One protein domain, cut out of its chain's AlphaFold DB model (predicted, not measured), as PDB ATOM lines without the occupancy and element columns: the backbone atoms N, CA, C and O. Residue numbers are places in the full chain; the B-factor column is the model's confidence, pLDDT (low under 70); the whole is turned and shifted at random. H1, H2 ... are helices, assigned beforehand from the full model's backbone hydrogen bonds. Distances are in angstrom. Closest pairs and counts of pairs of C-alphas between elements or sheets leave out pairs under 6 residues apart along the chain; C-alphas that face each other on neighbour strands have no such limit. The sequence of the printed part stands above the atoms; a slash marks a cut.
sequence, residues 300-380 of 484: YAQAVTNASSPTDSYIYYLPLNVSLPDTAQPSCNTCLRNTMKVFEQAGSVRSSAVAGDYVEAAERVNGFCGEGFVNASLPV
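Overview. This is residues 300 to 380 of the 484 residues of an uncharacterized protein of Sclerotinia borealis (strain F-4128) (UniProt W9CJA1). Three helices, H2, H3 and H4, form a compact bundle, and short H1 packs on H2. The printed part has 81 residues with four named helices, H1 to H4, and no named strand: all helix. Its C-alphas have a radius of gyration of 11.6 A and span 36 by 25 by 21 A.

Along the chain. H4, residues 353 to 369, runs 23.7 A from C-alpha 353 at (12.271, -12.039, 24.063) to C-alpha 369 at (26.002, 7.053, 27.235). H3, residues 334 to 346, and H2, residues 310 to 320, each measure 18.5 A. H1, residues 300 to 305, measures 8.4 A.

Arrangement. H4 and H3 form a hairpin, the closest C-alphas, of Val 354 and Phe 343, 6.6 A apart. H4 touches H2 with residues 353 to 358 alone. Every O i to N i+4 pair is within hydrogen-bond range in H1 and H3, 10 of 13 in H4 and 0 of 7 in H2, where 5 of 8 O i to N i+3 pairs are.

Size, cuts and confidence. The printed part has no cut, and the link H2 to H3 is long.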
ATOM      1  N   TYR A 300      11.976   6.410  15.890       97.75
ATOM      2  CA  TYR A 300      12.484   5.417  14.942       97.75
ATOM      3  C   TYR A 300      12.882   6.041  13.600       97.75
ATOM      4  O   TYR A 300      13.906   5.670  13.031       97.75
ATOM      5  N   ALA A 301      12.101   7.001  13.094       97.31
ATOM      6  CA  ALA A 301      12.406   7.673  11.834       97.31
ATOM      7  C   ALA A 301      13.748   8.411  11.910       97.31
ATOM      8  O   ALA A 301      14.559   8.285  10.997       97.31
ATOM      9  N   GLN A 302      14.005   9.116  13.016       95.12
ATOM     10  CA  GLN A 302      15.300   9.747  13.274       95.12
ATOM     11  C   GLN A 302      16.417   8.706  13.382       95.12
ATOM     12  O   GLN A 302      17.425   8.839  12.701       95.12
ATOM     13  N   ALA A 303      16.213   7.639  14.157       95.75
ATOM     14  CA  ALA A 303      17.209   6.587  14.351       95.75
ATOM     15  C   ALA A 303      17.621   5.902  13.036       95.75
ATOM     16  O   ALA A 303      18.804   5.746  12.753       95.75
ATOM     17  N   VAL A 304      16.657   5.510  12.200       95.81
ATOM     18  CA  VAL A 304      16.946   4.754  10.971       95.81
ATOM     19  C   VAL A 304      17.492   5.625   9.836       95.81
ATOM     20  O   VAL A 304      18.128   5.113   8.919       95.81
ATOM     21  N   THR A 305      17.262   6.940   9.891       93.81
ATOM     22  CA  THR A 305      17.784   7.896   8.900       93.81
ATOM     23  C   THR A 305      19.025   8.646   9.378       93.81
ATOM     24  O   THR A 305      19.586   9.439   8.619       93.81
ATOM     25  N   ASN A 306      19.494   8.384  10.602       92.38
ATOM     26  CA  ASN A 306      20.697   8.996  11.143       92.38
ATOM     27  C   ASN A 306      21.952   8.399  10.489       92.38
ATOM     28  O   ASN A 306      22.494   7.384  10.923       92.38
ATOM     29  N   ALA A 307      22.443   9.066   9.446       88.69
ATOM     30  CA  ALA A 307      23.656   8.655   8.744       88.69
ATOM     31  C   ALA A 307      24.930   8.764   9.604       88.69
ATOM     32  O   ALA A 307      25.916   8.094   9.304       88.69
ATOM     33  N   SER A 308      24.923   9.590  10.656       89.25
ATOM     34  CA  SER A 308      26.062   9.760  11.565       89.25
ATOM     35  C   SER A 308      26.171   8.632  12.592       89.25
ATOM     36  O   SER A 308      27.274   8.330  13.042       89.25
ATOM     37  N   SER A 309      25.052   7.985  12.928       89.50
ATOM     38  CA  SER A 309      24.991   6.888  13.900       89.50
ATOM     39  C   SER A 309      24.070   5.776  13.381       89.50
ATOM     40  O   SER A 309      22.933   5.639  13.834       89.50
ATOM     41  N   PRO A 310      24.540   4.940  12.432       87.56
ATOM     42  CA  PRO A 310      23.705   3.913  11.796       87.56
ATOM     43  C   PRO A 310      23.195   2.847  12.782       87.56
ATOM     44  O   PRO A 310      22.195   2.173  12.524       87.56
ATOM     45  N   THR A 311      23.855   2.710  13.934       91.44
ATOM     46  CA  THR A 311      23.494   1.768  15.000       91.44
ATOM     47  C   THR A 311      22.308   2.230  15.849       91.44
ATOM     48  O   THR A 311      21.811   1.441  16.648       91.44
ATOM     49  N   ASP A 312      21.805   3.459  15.673       93.12
ATOM     50  CA  ASP A 312      20.635   3.974  16.406       93.12
ATOM     51  C   ASP A 312      19.394   3.087  16.216       93.12
ATOM     52  O   ASP A 312      18.571   2.928  17.119       93.12
ATOM     53  N   SER A 313      19.262   2.480  15.034       94.62
ATOM     54  CA  SER A 313      18.143   1.598  14.699       94.62
ATOM     55  C   SER A 313      18.223   0.217  15.363       94.62
ATOM     56  O   SER A 313      17.188  -0.431  15.528       94.62
ATOM     57  N   TYR A 314      19.411  -0.230  15.791       95.25
ATOM     58  CA  TYR A 314      19.630  -1.601  16.280       95.25
ATOM     59  C   TYR A 314      18.841  -1.898  17.552       95.25
ATOM     60  O   TYR A 314      18.411  -3.030  17.763       95.25
ATOM     61  N   ILE A 315      18.562  -0.873  18.360       95.94
ATOM     62  CA  ILE A 315      17.812  -1.036  19.603       95.94
ATOM     63  C   ILE A 315      16.402  -1.600  19.365       95.94
ATOM     64  O   ILE A 315      15.901  -2.378  20.171       95.94
ATOM     65  N   TYR A 316      15.782  -1.290  18.221       97.25
ATOM     66  CA  TYR A 316      14.427  -1.738  17.882       97.25
ATOM     67  C   TYR A 316      14.345  -3.223  17.509       97.25
ATOM     68  O   TYR A 316      13.247  -3.744  17.332       97.25
ATOM     69  N   TYR A 317      15.478  -3.919  17.422       96.12
ATOM     70  CA  TYR A 317      15.516  -5.358  17.185       96.12
ATOM     71  C   TYR A 317      15.548  -6.182  18.484       96.12
ATOM     72  O   TYR A 317      15.269  -7.378  18.432       96.12
ATOM     73  N   LEU A 318      15.756  -5.559  19.655       95.56
ATOM     74  CA  LEU A 318      15.749  -6.266  20.948       95.56
ATOM     75  C   LEU A 318      14.443  -7.036  21.208       95.56
ATOM     76  O   LEU A 318      14.506  -8.213  21.565       95.56
ATOM     77  N   PRO A 319      13.238  -6.469  20.980       96.31
ATOM     78  CA  PRO A 319      12.001  -7.227  21.182       96.31
ATOM     79  C   PRO A 319      11.804  -8.368  20.182       96.31
ATOM     80  O   PRO A 319      10.935  -9.209  20.388       96.31
ATOM     81  N   LEU A 320      12.606  -8.403  19.115       95.25
ATOM     82  CA  LEU A 320      12.621  -9.450  18.100       95.25
ATOM     83  C   LEU A 320      13.689 -10.508  18.381       95.25
ATOM     84  O   LEU A 320      13.998 -11.290  17.481       95.25
ATOM     85  N   ASN A 321      14.204 -10.554  19.618       94.00
ATOM     86  CA  ASN A 321      15.175 -11.546  20.076       94.00
ATOM     87  C   ASN A 321      16.522 -11.441  19.346       94.00
ATOM     88  O   ASN A 321      17.143 -12.447  18.999       94.00
ATOM     89  N   VAL A 322      16.920 -10.210  19.025       93.00
ATOM     90  CA  VAL A 322      18.220  -9.896  18.440       93.00
ATOM     91  C   VAL A 322      18.961  -9.031  19.444       93.00
ATOM     92  O   VAL A 322      18.599  -7.873  19.664       93.00
ATOM     93  N   SER A 323      20.006  -9.600  20.036       93.12
ATOM     94  CA  SER A 323      20.848  -8.898  20.996       93.12
ATOM     95  C   SER A 323      21.552  -7.696  20.355       93.12
ATOM     96  O   SER A 323      21.941  -7.716  19.185       93.12
ATOM     97  N   LEU A 324      21.731  -6.630  21.137       93.38
ATOM     98  CA  LEU A 324      22.440  -5.431  20.692       93.38
ATOM     99  C   LEU A 324      23.922  -5.775  20.448       93.38
ATOM    100  O   LEU A 324      24.552  -6.237  21.388       93.38
ATOM    101  N   PRO A 325      24.522  -5.537  19.272       92.62
ATOM    102  CA  PRO A 325      25.943  -5.825  19.057       92.62
ATOM    103  C   PRO A 325      26.859  -5.055  20.022       92.62
ATOM    104  O   PRO A 325      26.581  -3.900  20.338       92.62
ATOM    105  N   ASP A 326      27.990  -5.646  20.419       88.00
ATOM    106  CA  ASP A 326      28.972  -4.996  21.310       88.00
ATOM    107  C   ASP A 326      29.557  -3.700  20.740       88.00
ATOM    108  O   ASP A 326      29.960  -2.800  21.473       88.00
ATOM    109  N   THR A 327      29.590  -3.591  19.415       87.75
ATOM    110  CA  THR A 327      30.097  -2.424  18.691       87.75
ATOM    111  C   THR A 327      29.034  -1.353  18.451       87.75
ATOM    112  O   THR A 327      29.328  -0.336  17.822       87.75
ATOM    113  N   ALA A 328      27.795  -1.559  18.913       90.50
ATOM    114  CA  ALA A 328      26.727  -0.591  18.725       90.50
ATOM    115  C   ALA A 328      26.976   0.670  19.566       90.50
ATOM    116  O   ALA A 328      27.099   0.604  20.786       90.50
ATOM    117  N   GLN A 329      26.997   1.828  18.906       90.75
ATOM    118  CA  GLN A 329      27.198   3.136  19.536       90.75
ATOM    119  C   GLN A 329      26.005   4.044  19.222       90.75
ATOM    120  O   GLN A 329      26.093   4.910  18.348       90.75
ATOM    121  N   PRO A 330      24.843   3.802  19.854       92.94
ATOM    122  CA  PRO A 330      23.661   4.604  19.597       92.94
ATOM    123  C   PRO A 330      23.819   6.022  20.163       92.94
ATOM    124  O   PRO A 330      24.474   6.250  21.180       92.94
ATOM    125  N   SER A 331      23.161   6.981  19.525       94.31
ATOM    126  CA  SER A 331      23.096   8.370  19.959       94.31
ATOM    127  C   SER A 331      22.407   8.490  21.319       94.31
ATOM    128  O   SER A 331      21.248   8.106  21.491       94.31
ATOM    129  N   CYS A 332      23.091   9.103  22.283       95.69
ATOM    130  CA  CYS A 332      22.627   9.255  23.663       95.69
ATOM    131  C   CYS A 332      21.598  10.386  23.822       95.69
ATOM    132  O   CYS A 332      21.853  11.406  24.462       95.69
ATOM    133  N   ASN A 333      20.422  10.216  23.220       94.19
ATOM    134  CA  ASN A 333      19.355  11.217  23.182       94.19
ATOM    135  C   ASN A 333      18.084  10.768  23.934       94.19
ATOM    136  O   ASN A 333      17.968   9.646  24.432       94.19
ATOM    137  N   THR A 334      17.103  11.669  24.027       95.56
ATOM    138  CA  THR A 334      15.818  11.403  24.697       95.56
ATOM    139  C   THR A 334      15.054  10.245  24.055       95.56
ATOM    140  O   THR A 334      14.422   9.466  24.768       95.56
ATOM    141  N   CYS A 335      15.141  10.088  22.732       97.00
ATOM    142  CA  CYS A 335      14.509   8.982  22.022       97.00
ATOM    143  C   CYS A 335      15.062   7.627  22.467       97.00
ATOM    144  O   CYS A 335      14.278   6.763  22.849       97.00
ATOM    145  N   LEU A 336      16.389   7.458  22.517       96.88
ATOM    146  CA  LEU A 336      17.010   6.224  23.005       96.88
ATOM    147  C   LEU A 336      16.554   5.900  24.433       96.88
ATOM    148  O   LEU A 336      16.147   4.774  24.718       96.88
ATOM    149  N   ARG A 337      16.562   6.898  25.323       96.88
ATOM    150  CA  ARG A 337      16.138   6.729  26.719       96.88
ATOM    151  C   ARG A 337      14.675   6.293  26.833       96.88
ATOM    152  O   ARG A 337      14.367   5.379  27.595       96.88
ATOM    153  N   ASN A 338      13.779   6.927  26.080       97.75
ATOM    154  CA  ASN A 338      12.354   6.601  26.097       97.75
ATOM    155  C   ASN A 338      12.084   5.215  25.502       97.75
ATOM    156  O   ASN A 338      11.314   4.450  26.080       97.75
ATOM    157  N   THR A 339      12.755   4.859  24.406       98.00
ATOM    158  CA  THR A 339      12.659   3.527  23.798       98.00
ATOM    159  C   THR A 339      13.130   2.446  24.768       98.00
ATOM    160  O   THR A 339      12.417   1.471  25.000       98.00
ATOM    161  N   MET A 340      14.269   2.649  25.431       97.88
ATOM    162  CA  MET A 340      14.763   1.712  26.443       97.88
ATOM    163  C   MET A 340      13.837   1.603  27.655       97.88
ATOM    164  O   MET A 340      13.702   0.521  28.213       97.88
ATOM    165  N   LYS A 341      13.143   2.675  28.042       97.94
ATOM    166  CA  LYS A 341      12.122   2.618  29.097       97.94
ATOM    167  C   LYS A 341      10.901   1.781  28.690       97.94
ATOM    168  O   LYS A 341      10.340   1.076  29.523       97.94
ATOM    169  N   VAL A 342      10.486   1.829  27.422       97.94
ATOM    170  CA  VAL A 342       9.421   0.948  26.905       97.94
ATOM    171  C   VAL A 342       9.860  -0.518  26.982       97.94
ATOM    172  O   VAL A 342       9.092  -1.373  27.418       97.94
ATOM    173  N   PHE A 343      11.109  -0.808  26.613       98.00
ATOM    174  CA  PHE A 343      11.655  -2.168  26.653       98.00
ATOM    175  C   PHE A 343      11.856  -2.691  28.078       98.00
ATOM    176  O   PHE A 343      11.540  -3.850  28.339       98.00
ATOM    177  N   GLU A 344      12.265  -1.825  29.008       97.06
ATOM    178  CA  GLU A 344      12.318  -2.116  30.444       97.06
ATOM    179  C   GLU A 344      10.971  -2.654  30.937       97.06
ATOM    180  O   GLU A 344      10.882  -3.737  31.510       97.06
ATOM    181  N   GLN A 345       9.900  -1.903  30.664       96.06
ATOM    182  CA  GLN A 345       8.548  -2.223  31.114       96.06
ATOM    183  C   GLN A 345       8.029  -3.512  30.481       96.06
ATOM    184  O   GLN A 345       7.451  -4.351  31.178       96.06
ATOM    185  N   ALA A 346       8.275  -3.703  29.184       95.50
ATOM    186  CA  ALA A 346       7.920  -4.932  28.481       95.50
ATOM    187  C   ALA A 346       8.635  -6.165  29.062       95.50
ATOM    188  O   ALA A 346       8.063  -7.255  29.095       95.50
ATOM    189  N   GLY A 347       9.837  -5.982  29.612       94.19
ATOM    190  CA  GLY A 347      10.591  -7.025  30.301       94.19
ATOM    191  C   GLY A 347       9.977  -7.518  31.624       94.19
ATOM    192  O   GLY A 347      10.476  -8.482  32.205       94.19
ATOM    193  N   SER A 348       8.875  -6.919  32.099       94.06
ATOM    194  CA  SER A 348       8.064  -7.480  33.197       94.06
ATOM    195  C   SER A 348       7.445  -8.835  32.837       94.06
ATOM    196  O   SER A 348       7.307  -9.706  33.703       94.06
ATOM    197  N   VAL A 349       7.150  -9.058  31.552       92.06
ATOM    198  CA  VAL A 349       6.713 -10.349  31.019       92.06
ATOM    199  C   VAL A 349       7.953 -11.187  30.727       92.06
ATOM    200  O   VAL A 349       8.578 -11.062  29.675       92.06
ATOM    201  N   ARG A 350       8.327 -12.060  31.665       89.62
ATOM    202  CA  ARG A 350       9.596 -12.813  31.608       89.62
ATOM    203  C   ARG A 350       9.698 -13.817  30.462       89.62
ATOM    204  O   ARG A 350      10.801 -14.211  30.112       89.62
ATOM    205  N   SER A 351       8.573 -14.198  29.864       87.38
ATOM    206  CA  SER A 351       8.534 -15.032  28.660       87.38
ATOM    207  C   SER A 351       8.749 -14.254  27.357       87.38
ATOM    208  O   SER A 351       8.777 -14.862  26.292       87.38
ATOM    209  N   SER A 352       8.835 -12.921  27.407       89.88
ATOM    210  CA  SER A 352       9.106 -12.103  26.224       89.88
ATOM    211  C   SER A 352      10.589 -12.152  25.849       89.88
ATOM    212  O   SER A 352      11.454 -12.204  26.721       89.88
ATOM    213  N   ALA A 353      10.891 -12.075  24.551       91.38
ATOM    214  CA  ALA A 353      12.271 -12.039  24.063       91.38
ATOM    215  C   ALA A 353      13.073 -10.866  24.653       91.38
ATOM    216  O   ALA A 353      14.207 -11.035  25.092       91.38
ATOM    217  N   VAL A 354      12.446  -9.688  24.765       93.38
ATOM    218  CA  VAL A 354      13.102  -8.494  25.317       93.38
ATOM    219  C   VAL A 354      13.566  -8.692  26.762       93.38
ATOM    220  O   VAL A 354      14.592  -8.138  27.138       93.38
ATOM    221  N   ALA A 355      12.883  -9.513  27.569       93.75
ATOM    222  CA  ALA A 355      13.319  -9.797  28.936       93.75
ATOM    223  C   ALA A 355      14.674 -10.529  28.986       93.75
ATOM    224  O   ALA A 355      15.406 -10.365  29.958       93.75
ATOM    225  N   GLY A 356      15.014 -11.313  27.957       91.62
ATOM    226  CA  GLY A 356      16.300 -12.009  27.858       91.62
ATOM    227  C   GLY A 356      17.467 -11.095  27.472       91.62
ATOM    228  O   GLY A 356      18.585 -11.311  27.935       91.62
ATOM    229  N   ASP A 357      17.201 -10.055  26.678       92.19
ATOM    230  CA  ASP A 357      18.252  -9.238  26.053       92.19
ATOM    231  C   ASP A 357      18.357  -7.815  26.633       92.19
ATOM    232  O   ASP A 357      19.346  -7.117  26.411       92.19
ATOM    233  N   TYR A 358      17.356  -7.364  27.398       96.19
ATOM    234  CA  TYR A 358      17.279  -5.980  27.872       96.19
ATOM    235  C   TYR A 358      18.438  -5.573  28.782       96.19
ATOM    236  O   TYR A 358      19.000  -4.499  28.590       96.19
ATOM    237  N   VAL A 359      18.775  -6.393  29.785       95.88
ATOM    238  CA  VAL A 359      19.773  -6.025  30.807       95.88
ATOM    239  C   VAL A 359      21.134  -5.801  30.159       95.88
ATOM    240  O   VAL A 359      21.731  -4.745  30.340       95.88
ATOM    241  N   GLU A 360      21.564  -6.744  29.325       95.00
ATOM    242  CA  GLU A 360      22.830  -6.670  28.595       95.00
ATOM    243  C   GLU A 360      22.866  -5.450  27.656       95.00
ATOM    244  O   GLU A 360      23.839  -4.695  27.618       95.00
ATOM    245  N   ALA A 361      21.764  -5.182  26.947       95.94
ATOM    246  CA  ALA A 361      21.656  -3.993  26.110       95.94
ATOM    247  C   ALA A 361      21.689  -2.687  26.925       95.94
ATOM    248  O   ALA A 361      22.308  -1.712  26.501       95.94
ATOM    249  N   ALA A 362      21.045  -2.648  28.093       97.06
ATOM    250  CA  ALA A 362      21.026  -1.487  28.977       97.06
ATOM    251  C   ALA A 362      22.406  -1.205  29.586       97.06
ATOM    252  O   ALA A 362      22.806  -0.044  29.672       97.06
ATOM    253  N   GLU A 363      23.159  -2.244  29.947       95.44
ATOM    254  CA  GLU A 363      24.553  -2.127  30.384       95.44
ATOM    255  C   GLU A 363      25.439  -1.554  29.277       95.44
ATOM    256  O   GLU A 363      26.173  -0.597  29.526       95.44
ATOM    257  N   ARG A 364      25.309  -2.048  28.036       93.81
ATOM    258  CA  ARG A 364      26.038  -1.488  26.885       93.81
ATOM    259  C   ARG A 364      25.689  -0.023  26.633       93.81
ATOM    260  O   ARG A 364      26.586   0.804  26.468       93.81
ATOM    261  N   VAL A 365      24.402   0.323  26.664       96.44
ATOM    262  CA  VAL A 365      23.955   1.716  26.520       96.44
ATOM    263  C   VAL A 365      24.527   2.593  27.637       96.44
ATOM    264  O   VAL A 365      25.022   3.675  27.346       96.44
ATOM    265  N   ASN A 366      24.524   2.143  28.893       96.62
ATOM    266  CA  ASN A 366      25.107   2.893  30.009       96.62
ATOM    267  C   ASN A 366      26.633   3.030  29.900       96.62
ATOM    268  O   ASN A 366      27.179   4.079  30.236       96.62
ATOM    269  N   GLY A 367      27.325   2.009  29.389       94.38
ATOM    270  CA  GLY A 367      28.765   2.062  29.146       94.38
ATOM    271  C   GLY A 367      29.163   3.153  28.146       94.38
ATOM    272  O   GLY A 367      30.194   3.797  28.325       94.38
ATOM    273  N   PHE A 368      28.332   3.403  27.129       93.75
ATOM    274  CA  PHE A 368      28.589   4.428  26.111       93.75
ATOM    275  C   PHE A 368      27.991   5.802  26.455       93.75
ATOM    276  O   PHE A 368      28.636   6.831  26.268       93.75
ATOM    277  N   CYS A 369      26.764   5.830  26.977       95.94
ATOM    278  CA  CYS A 369      26.002   7.053  27.235       95.94
ATOM    279  C   CYS A 369      26.167   7.630  28.644       95.94
ATOM    280  O   CYS A 369      25.582   8.673  28.951       95.94
ATOM    281  N   GLY A 370      26.957   6.972  29.490       96.06
ATOM    282  CA  GLY A 370      27.173   7.336  30.881       96.06
ATOM    283  C   GLY A 370      26.307   6.525  31.842       96.06
ATOM    284  O   GLY A 370      25.189   6.105  31.530       96.06
ATOM    285  N   GLU A 371      26.845   6.317  33.041       94.19
ATOM    286  CA  GLU A 371      26.186   5.548  34.092       94.19
ATOM    287  C   GLU A 371      24.807   6.138  34.433       94.19
ATOM    288  O   GLU A 371      24.639   7.351  34.581       94.19
ATOM    289  N   GLY A 372      23.795   5.271  34.540       94.94
ATOM    290  CA  GLY A 372      22.424   5.679  34.849       94.94
ATOM    291  C   GLY A 372      21.680   6.364  33.696       94.94
ATOM    292  O   GLY A 372      20.636   6.985  33.920       94.94
ATOM    293  N   PHE A 373      22.170   6.267  32.455       97.62
ATOM    294  CA  PHE A 373      21.428   6.745  31.288       97.62
ATOM    295  C   PHE A 373      20.099   5.982  31.107       97.62
ATOM    296  O   PHE A 373      19.054   6.587  30.858       97.62
ATOM    297  N   VAL A 374      20.100   4.667  31.299       97.56
ATOM    298  CA  VAL A 374      18.910   3.803  31.333       97.56
ATOM    299  C   VAL A 374      18.955   2.882  32.549       97.56
ATOM    300  O   VAL A 374      20.016   2.648  33.131       97.56
ATOM    301  N   ASN A 375      17.797   2.360  32.954       96.50
ATOM    302  CA  ASN A 375      17.733   1.396  34.044       96.50
ATOM    303  C   ASN A 375      18.280   0.040  33.571       96.50
ATOM    304  O   ASN A 375      17.696  -0.588  32.702       96.50
ATOM    305  N   ALA A 376      19.384  -0.433  34.145       94.88
ATOM    306  CA  ALA A 376      19.965  -1.737  33.811       94.88
ATOM    307  C   ALA A 376      19.327  -2.883  34.617       94.88
ATOM    308  O   ALA A 376      19.992  -3.804  35.079       94.88
ATOM    309  N   SER A 377      18.025  -2.806  34.878       94.56
ATOM    310  CA  SER A 377      17.301  -3.806  35.659       94.56
ATOM    311  C   SER A 377      15.898  -3.995  35.125       94.56
ATOM    312  O   SER A 377      15.274  -3.074  34.606       94.56
ATOM    313  N   LEU A 378      15.396  -5.217  35.276       93.62
ATOM    314  CA  LEU A 378      14.040  -5.558  34.883       93.62
ATOM    315  C   LEU A 378      13.060  -5.261  36.023       93.62
ATOM    316  O   LEU A 378      13.368  -5.549  37.184       93.62
ATOM    317  N   PRO A 379      11.858  -4.759  35.709       93.38
ATOM    318  CA  PRO A 379      10.814  -4.535  36.696       93.38
ATOM    319  C   PRO A 379      10.345  -5.860  37.306       93.38
ATOM    320  O   PRO A 379      10.632  -6.953  36.804       93.38
ATOM    321  N   VAL A 380       9.585  -5.769  38.399       90.94
ATOM    322  CA  VAL A 380       8.958  -6.940  39.027       90.94
ATOM    323  C   VAL A 380       8.155  -7.711  37.978       90.94
ATOM    324  O   VAL A 380       7.451  -7.117  37.161       90.94
TER     325      VAL A 380